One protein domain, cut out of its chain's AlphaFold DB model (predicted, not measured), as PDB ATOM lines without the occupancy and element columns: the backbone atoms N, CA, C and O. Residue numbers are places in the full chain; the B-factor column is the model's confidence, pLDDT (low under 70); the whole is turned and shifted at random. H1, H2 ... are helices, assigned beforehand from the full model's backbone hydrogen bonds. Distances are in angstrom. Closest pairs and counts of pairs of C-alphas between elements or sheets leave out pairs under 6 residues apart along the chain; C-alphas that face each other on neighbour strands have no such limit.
ATOM      1  N   ARG A  13     -10.879 -34.411   2.332       81.19
ATOM      2  CA  ARG A  13      -9.836 -35.077   1.567       81.19
ATOM      3  C   ARG A  13      -8.602 -35.204   2.439       81.19
ATOM      4  O   ARG A  13      -8.018 -34.206   2.854       81.19
ATOM      5  N   ILE A  14      -8.209 -36.441   2.686       85.75
ATOM      6  CA  ILE A  14      -6.995 -36.775   3.406       85.75
ATOM      7  C   ILE A  14      -5.850 -36.604   2.406       85.75
ATOM      8  O   ILE A  14      -5.644 -37.427   1.512       85.75
ATOM      9  N   VAL A  15      -5.167 -35.465   2.509       85.50
ATOM     10  CA  VAL A  15      -3.998 -35.125   1.690       85.50
ATOM     11  C   VAL A  15      -2.799 -35.947   2.165       85.50
ATOM     12  O   VAL A  15      -2.631 -36.176   3.365       85.50
ATOM     13  N   CYS A  16      -1.950 -36.386   1.240       88.56
ATOM     14  CA  CYS A  16      -0.685 -37.016   1.586       88.56
ATOM     15  C   CYS A  16       0.224 -36.037   2.368       88.56
ATOM     16  O   CYS A  16       0.390 -34.897   1.935       88.56
ATOM     17  N   PRO A  17       0.850 -36.450   3.488       85.19
ATOM     18  CA  PRO A  17       1.727 -35.573   4.272       85.19
ATOM     19  C   PRO A  17       3.106 -35.328   3.631       85.19
ATOM     20  O   PRO A  17       3.895 -34.556   4.170       85.19
ATOM     21  N   TYR A  18       3.431 -35.987   2.513       80.12
ATOM     22  CA  TYR A  18       4.733 -35.843   1.860       80.12
ATOM     23  C   TYR A  18       4.812 -34.579   0.987       80.12
ATOM     24  O   TYR A  18       3.899 -34.310   0.199       80.12
ATOM     25  N   PRO A  19       5.920 -33.815   1.049       74.94
ATOM     26  CA  PRO A  19       6.089 -32.615   0.238       74.94
ATOM     27  C   PRO A  19       6.064 -32.945  -1.260       74.94
ATOM     28  O   PRO A  19       6.597 -33.963  -1.700       74.94
ATOM     29  N   ARG A  20       5.449 -32.051  -2.047       69.62
ATOM     30  CA  ARG A  20       5.172 -32.207  -3.492       69.62
ATOM     31  C   ARG A  20       4.218 -33.357  -3.857       69.62
ATOM     32  O   ARG A  20       4.003 -33.593  -5.041       69.62
ATOM     33  N   CYS A  21       3.615 -34.045  -2.886       75.94
ATOM     34  CA  CYS A  21       2.639 -35.093  -3.154       75.94
ATOM     35  C   CYS A  21       1.200 -34.562  -3.132       75.94
ATOM     36  O   CYS A  21       0.573 -34.450  -2.083       75.94
ATOM     37  N   GLU A  22       0.647 -34.284  -4.312       76.00
ATOM     38  CA  GLU A  22      -0.734 -33.803  -4.476       76.00
ATOM     39  C   GLU A  22      -1.801 -34.913  -4.332       76.00
ATOM     40  O   GLU A  22      -2.979 -34.689  -4.612       76.00
ATOM     41  N   PHE A  23      -1.421 -36.123  -3.894       80.12
ATOM     42  CA  PHE A  23      -2.362 -37.228  -3.717       80.12
ATOM     43  C   PHE A  23      -3.358 -36.941  -2.583       80.12
ATOM     44  O   PHE A  23      -2.982 -36.579  -1.466       80.12
ATOM     45  N   GLN A  24      -4.641 -37.133  -2.883       84.19
ATOM     46  CA  GLN A  24      -5.763 -36.882  -1.985       84.19
ATOM     47  C   GLN A  24      -6.690 -38.097  -2.003       84.19
ATOM     48  O   GLN A  24      -7.269 -38.415  -3.044       84.19
ATOM     49  N   CYS A  25      -6.861 -38.762  -0.861       85.81
ATOM     50  CA  CYS A  25      -7.817 -39.856  -0.709       85.81
ATOM     51  C   CYS A  25      -9.038 -39.433   0.121       85.81
ATOM     52  O   CYS A  25      -9.012 -38.460   0.874       85.81
ATOM     53  N   TYR A  26     -10.136 -40.173  -0.037       84.31
ATOM     54  CA  TYR A  26     -11.406 -39.919   0.661       84.31
ATOM     55  C   TYR A  26     -11.637 -40.870   1.844       84.31
ATOM     56  O   TYR A  26     -12.635 -40.746   2.549       84.31
ATOM     57  N   ARG A  27     -10.726 -41.826   2.063       81.50
ATOM     58  CA  ARG A  27     -10.749 -42.772   3.182       81.50
ATOM     59  C   ARG A  27      -9.366 -42.880   3.802       81.50
ATOM     60  O   ARG A  27      -8.355 -42.829   3.102       81.50
ATOM     61  N   GLN A  28      -9.328 -43.079   5.114       81.88
ATOM     62  CA  GLN A  28      -8.075 -43.169   5.864       81.88
ATOM     63  C   GLN A  28      -7.319 -44.487   5.612       81.88
ATOM     64  O   GLN A  28      -6.112 -44.528   5.799       81.88
ATOM     65  N   GLU A  29      -7.998 -45.534   5.134       83.81
ATOM     66  CA  GLU A  29      -7.403 -46.828   4.750       83.81
ATOM     67  C   GLU A  29      -6.556 -46.770   3.463       83.81
ATOM     68  O   GLU A  29      -5.584 -47.514   3.316       83.81
ATOM     69  N   ASP A  30      -6.869 -45.836   2.559       82.31
ATOM     70  CA  ASP A  30      -6.137 -45.642   1.304       82.31
ATOM     71  C   ASP A  30      -4.762 -44.968   1.553       82.31
ATOM     72  O   ASP A  30      -3.778 -45.265   0.867       82.31
ATOM     73  N   LEU A  31      -4.653 -44.104   2.577       85.69
ATOM     74  CA  LEU A  31      -3.440 -43.320   2.860       85.69
ATOM     75  C   LEU A  31      -2.212 -44.185   3.241       85.69
ATOM     76  O   LEU A  31      -1.159 -43.970   2.641       85.69
ATOM     77  N   PRO A  32      -2.274 -45.173   4.163       87.00
ATOM     78  CA  PRO A  32      -1.142 -46.060   4.461       87.00
ATOM     79  C   PRO A  32      -0.659 -46.880   3.261       87.00
ATOM     80  O   PRO A  32       0.508 -47.269   3.197       87.00
ATOM     81  N   SER A  33      -1.538 -47.166   2.300       82.69
ATOM     82  CA  SER A  33      -1.158 -47.844   1.058       82.69
ATOM     83  C   SER A  33      -0.368 -46.913   0.150       82.69
ATOM     84  O   SER A  33       0.715 -47.287  -0.290       82.69
ATOM     85  N   HIS A  34      -0.828 -45.676  -0.016       82.31
ATOM     86  CA  HIS A  34      -0.092 -44.653  -0.749       82.31
ATOM     87  C   HIS A  34       1.248 -44.277  -0.080       82.31
ATOM     88  O   HIS A  34       2.274 -44.222  -0.749       82.31
ATOM     89  N   ILE A  35       1.297 -44.107   1.249       83.69
ATOM     90  CA  ILE A  35       2.533 -43.804   2.002       83.69
ATOM     91  C   ILE A  35       3.608 -44.898   1.832       83.69
ATOM     92  O   ILE A  35       4.803 -44.603   1.881       83.69
ATOM     93  N   ARG A  36       3.225 -46.151   1.550       83.06
ATOM     94  CA  ARG A  36       4.194 -47.204   1.204       83.06
ATOM     95  C   ARG A  36       4.898 -46.959  -0.138       83.06
ATOM     96  O   ARG A  36       6.056 -47.338  -0.251       83.06
ATOM     97  N   GLU A  37       4.296 -46.266  -1.109       75.19
ATOM     98  CA  GLU A  37       5.008 -45.847  -2.335       75.19
ATOM     99  C   GLU A  37       6.148 -44.864  -2.032       75.19
ATOM    100  O   GLU A  37       7.189 -44.900  -2.690       75.19
ATOM    101  N   HIS A  38       5.979 -44.015  -1.011       75.75
ATOM    102  CA  HIS A  38       7.029 -43.105  -0.548       75.75
ATOM    103  C   HIS A  38       8.157 -43.873   0.122       75.75
ATOM    104  O   HIS A  38       9.304 -43.773  -0.305       75.75
ATOM    105  N   ARG A  39       7.825 -44.713   1.110       75.44
ATOM    106  CA  ARG A  39       8.812 -45.524   1.839       75.44
ATOM    107  C   ARG A  39       9.575 -46.505   0.940       75.44
ATOM    108  O   ARG A  39      10.734 -46.788   1.213       75.44
ATOM    109  N   ASN A  40       8.952 -47.008  -0.124       72.00
ATOM    110  CA  ASN A  40       9.575 -47.944  -1.063       72.00
ATOM    111  C   ASN A  40      10.429 -47.240  -2.144       72.00
ATOM    112  O   ASN A  40      10.704 -47.840  -3.181       72.00
ATOM    113  N   GLY A  41      10.779 -45.959  -1.976       64.94
ATOM    114  CA  GLY A  41      11.589 -45.185  -2.928       64.94
ATOM    115  C   GLY A  41      10.901 -44.865  -4.265       64.94
ATOM    116  O   GLY A  41      11.462 -44.140  -5.087       64.94
ATOM    117  N   SER A  42       9.676 -45.356  -4.492       64.94
ATOM    118  CA  SER A  42       8.910 -45.146  -5.729       64.94
ATOM    119  C   SER A  42       8.435 -43.701  -5.887       64.94
ATOM    120  O   SER A  42       8.219 -43.264  -7.017       64.94
ATOM    121  N   TRP A  43       8.278 -42.949  -4.792       62.97
ATOM    122  CA  TRP A  43       8.043 -41.501  -4.834       62.97
ATOM    123  C   TRP A  43       9.335 -40.677  -4.855       62.97
ATOM    124  O   TRP A  43       9.415 -39.671  -5.553       62.97
ATOM    125  N   GLU A  44      10.355 -41.105  -4.110       60.41
ATOM    126  CA  GLU A  44      11.628 -40.383  -3.979       60.41
ATOM    127  C   GLU A  44      12.403 -40.330  -5.305       60.41
ATOM    128  O   GLU A  44      12.987 -39.305  -5.646       60.41
ATOM    129  N   ASN A  45      12.283 -41.377  -6.128       60.03
ATOM    130  CA  ASN A  45      12.795 -41.417  -7.500       60.03
ATOM    131  C   ASN A  45      11.842 -40.783  -8.543       60.03
ATOM    132  O   ASN A  45      11.974 -41.066  -9.734       60.03
ATOM    133  N   ARG A  46      10.863 -39.946  -8.151       71.81
ATOM    134  CA  ARG A  46      10.017 -39.225  -9.124       71.81
ATOM    135  C   ARG A  46      10.692 -37.936  -9.589       71.81
ATOM    136  O   ARG A  46      10.983 -37.025  -8.821       71.81
ATOM    137  N   PHE A  47      10.907 -37.862 -10.892       76.62
ATOM    138  CA  PHE A  47      11.536 -36.772 -11.618       76.62
ATOM    139  C   PHE A  47      10.492 -35.692 -11.940       76.62
ATOM    140  O   PHE A  47       9.678 -35.847 -12.853       76.62
ATOM    141  N   TYR A  48      10.495 -34.607 -11.166       80.19
ATOM    142  CA  TYR A  48       9.579 -33.471 -11.320       80.19
ATOM    143  C   TYR A  48       9.973 -32.565 -12.485       80.19
ATOM    144  O   TYR A  48      11.157 -32.275 -12.682       80.19
ATOM    145  N   CYS A  49       8.982 -32.034 -13.203       83.81
ATOM    146  CA  CYS A  49       9.224 -30.897 -14.077       83.81
ATOM    147  C   CYS A  49       9.594 -29.650 -13.261       83.81
ATOM    148  O   CYS A  49       8.969 -29.348 -12.248       83.81
ATOM    149  N   GLN A  50      10.609 -28.914 -13.719       80.06
ATOM    150  CA  GLN A  50      11.046 -27.651 -13.109       80.06
ATOM    151  C   GLN A  50      10.420 -26.420 -13.792       80.06
ATOM    152  O   GLN A  50      10.681 -25.285 -13.391       80.06
ATOM    153  N   PHE A  51       9.597 -26.625 -14.828       78.19
ATOM    154  CA  PHE A  51       8.973 -25.542 -15.581       78.19
ATOM    155  C   PHE A  51       7.874 -24.846 -14.767       78.19
ATOM    156  O   PHE A  51       7.052 -25.489 -14.107       78.19
ATOM    157  N   ARG A  52       7.839 -23.510 -14.813       71.69
ATOM    158  CA  ARG A  52       6.887 -22.704 -14.036       71.69
ATOM    159  C   ARG A  52       5.454 -22.984 -14.499       71.69
ATOM    160  O   ARG A  52       5.129 -22.808 -15.664       71.69
ATOM    161  N   GLY A  53       4.601 -23.407 -13.564       72.12
ATOM    162  CA  GLY A  53       3.214 -23.788 -13.849       72.12
ATOM    163  C   GLY A  53       3.015 -25.255 -14.248       72.12
ATOM    164  O   GLY A  53       1.885 -25.641 -14.533       72.12
ATOM    165  N   CYS A  54       4.062 -26.090 -14.241       80.06
ATOM    166  CA  CYS A  54       3.930 -27.528 -14.460       80.06
ATOM    167  C   CYS A  54       4.126 -28.329 -13.163       80.06
ATOM    168  O   CYS A  54       5.164 -28.218 -12.518       80.06
ATOM    169  N   THR A  55       3.151 -29.170 -12.807       76.88
ATOM    170  CA  THR A  55       3.191 -30.049 -11.619       76.88
ATOM    171  C   THR A  55       3.494 -31.518 -11.952       76.88
ATOM    172  O   THR A  55       3.464 -32.377 -11.073       76.88
ATOM    173  N   VAL A  56       3.793 -31.847 -13.216       77.19
ATOM    174  CA  VAL A  56       3.924 -33.246 -13.658       77.19
ATOM    175  C   VAL A  56       5.241 -33.871 -13.178       77.19
ATOM    176  O   VAL A  56       6.327 -33.321 -13.376       77.19
ATOM    177  N   SER A  57       5.138 -35.060 -12.576       80.69
ATOM    178  CA  SER A  57       6.253 -35.878 -12.083       80.69
ATOM    179  C   SER A  57       6.281 -37.252 -12.754       80.69
ATOM    180  O   SER A  57       5.235 -37.895 -12.865       80.69
ATOM    181  N   PHE A  58       7.464 -37.744 -13.121       81.81
ATOM    182  CA  PHE A  58       7.655 -39.012 -13.837       81.81
ATOM    183  C   PHE A  58       8.447 -40.015 -13.001       81.81
ATOM    184  O   PHE A  58       9.359 -39.625 -12.289       81.81
ATOM    185  N   SER A  59       8.182 -41.315 -13.126       81.25
ATOM    186  CA  SER A  59       8.987 -42.367 -12.478       81.25
ATOM    187  C   SER A  59      10.349 -42.621 -13.148       81.25
ATOM    188  O   SER A  59      11.113 -43.455 -12.673       81.25
ATOM    189  N   SER A  60      10.660 -41.926 -14.248       80.56
ATOM    190  CA  SER A  60      11.894 -42.088 -15.021       80.56
ATOM    191  C   SER A  60      12.445 -40.746 -15.503       80.56
ATOM    192  O   SER A  60      11.707 -39.865 -15.955       80.56
ATOM    193  N   SER A  61      13.771 -40.611 -15.465       79.38
ATOM    194  CA  SER A  61      14.496 -39.439 -15.967       79.38
ATOM    195  C   SER A  61      14.391 -39.290 -17.489       79.38
ATOM    196  O   SER A  61      14.456 -38.170 -18.005       79.38
ATOM    197  N   HIS A  62      14.178 -40.395 -18.212       81.25
ATOM    198  CA  HIS A  62      13.935 -40.389 -19.654       81.25
ATOM    199  C   HIS A  62      12.609 -39.694 -19.989       81.25
ATOM    200  O   HIS A  62      12.554 -38.855 -20.890       81.25
ATOM    201  N   ASP A  63      11.560 -39.991 -19.222       82.00
ATOM    202  CA  ASP A  63      10.223 -39.445 -19.454       82.00
ATOM    203  C   ASP A  63      10.146 -37.972 -19.052       82.00
ATOM    204  O   ASP A  63       9.626 -37.169 -19.828       82.00
ATOM    205  N   LEU A  64      10.795 -37.572 -17.946       85.94
ATOM    206  CA  LEU A  64      11.005 -36.152 -17.647       85.94
ATOM    207  C   LEU A  64      11.734 -35.447 -18.805       85.94
ATOM    208  O   LEU A  64      11.289 -34.396 -19.264       85.94
ATOM    209  N   ARG A  65      12.830 -36.022 -19.321       80.44
ATOM    210  CA  ARG A  65      13.598 -35.429 -20.432       80.44
ATOM    211  C   ARG A  65      12.773 -35.316 -21.717       80.44
ATOM    212  O   ARG A  65      13.027 -34.415 -22.512       80.44
ATOM    213  N   ASN A  66      11.799 -36.194 -21.944       80.44
ATOM    214  CA  ASN A  66      10.866 -36.077 -23.067       80.44
ATOM    215  C   ASN A  66       9.758 -35.051 -22.806       80.44
ATOM    216  O   ASN A  66       9.391 -34.317 -23.718       80.44
ATOM    217  N   HIS A  67       9.280 -34.942 -21.570       83.56
ATOM    218  CA  HIS A  67       8.280 -33.962 -21.165       83.56
ATOM    219  C   HIS A  67       8.809 -32.519 -21.156       83.56
ATOM    220  O   HIS A  67       8.096 -31.622 -21.594       83.56
ATOM    221  N   VAL A  68      10.059 -32.268 -20.752       80.12
ATOM    222  CA  VAL A  68      10.652 -30.914 -20.808       80.12
ATOM    223  C   VAL A  68      10.671 -30.361 -22.243       80.12
ATOM    224  O   VAL A  68      10.366 -29.192 -22.446       80.12
ATOM    225  N   LYS A  69      10.838 -31.222 -23.261       76.38
ATOM    226  CA  LYS A  69      10.706 -30.864 -24.693       76.38
ATOM    227  C   LYS A  69       9.282 -30.456 -25.121       76.38
ATOM    228  O   LYS A  69       9.083 -30.127 -26.285       76.38
ATOM    229  N   THR A  70       8.285 -30.535 -24.236       73.81
ATOM    230  CA  THR A  70       6.936 -29.987 -24.476       73.81
ATOM    231  C   THR A  70       6.766 -28.570 -23.925       73.81
ATOM    232  O   THR A  70       5.872 -27.863 -24.386       73.81
ATOM    233  N   HIS A  71       7.644 -28.146 -23.003       78.69
ATOM    234  CA  HIS A  71       7.713 -26.777 -22.469       78.69
ATOM    235  C   HIS A  71       8.670 -25.886 -23.252       78.69
ATOM    236  O   HIS A  71       8.410 -24.695 -23.373       78.69
ATOM    237  N   ASP A  72       9.735 -26.464 -23.816       69.75
ATOM    238  CA  ASP A  72      10.554 -25.830 -24.848       69.75
ATOM    239  C   ASP A  72       9.929 -26.093 -26.233       69.75
ATOM    240  O   ASP A  72      10.168 -27.164 -26.804       69.75
ATOM    241  N   PRO A  73       9.166 -25.158 -26.837       60.50
ATOM    242  CA  PRO A  73       8.719 -25.278 -28.219       60.50
ATOM    243  C   PRO A  73       9.894 -25.038 -29.182       60.50
ATOM    244  O   PRO A  73       9.928 -24.044 -29.907       60.50
TER     245      PRO A  73
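What this domain is: This is residues 13 to 73 of the 946 residues of an uncharacterized protein of Rickenella mellea (UniProt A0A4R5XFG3). This domain has little regular structure: two small lobes sit end to end along the longest axis, each a folded-back loop with a short antiparallel pairing, followed by a helix, H1 in the first lobe and H2 in the second. The 61 printed residues hold two named helices, H1 then H2, and no named strand; the class is all helix, with 21 residues in named elements. The whole is loose, with a radius of gyration of the C-alphas of 13.4 A, and elongated, spanning 42 by 22 by 14 A.

How they stand to each other: Residues 14 to 15 pair antiparallel with residues 24 to 25, before H1, residues 30 to 39. Residues 47 to 48 pair antiparallel with residues 57 to 58, before H2, residues 61 to 71. H1 and H2 are apart, with no C-alpha of the one within 8 A of the other. Of the O i to N i+4 pairs, 4 of 6 in H1 and 4 of 7 in H2 are within hydrogen-bond range.

Where its parts are: H1 begins at C-alpha 30 (-6.137, -45.642, 1.304) and measures 15.0 A from first to last C-alpha. H2 measures 15.8 A and ends at C-alpha 71 (7.713, -26.777, -22.469).

The domain as a whole: The C-alphas farthest apart, of Glu 29 and Pro 73, are 42.6 A apart. The printed part has no cut. The link from H1 to H2, 21 residues, is long. Mean pLDDT of the printed part is 78.2; residues 20, 41 to 45 and 72 to 73 are under 70.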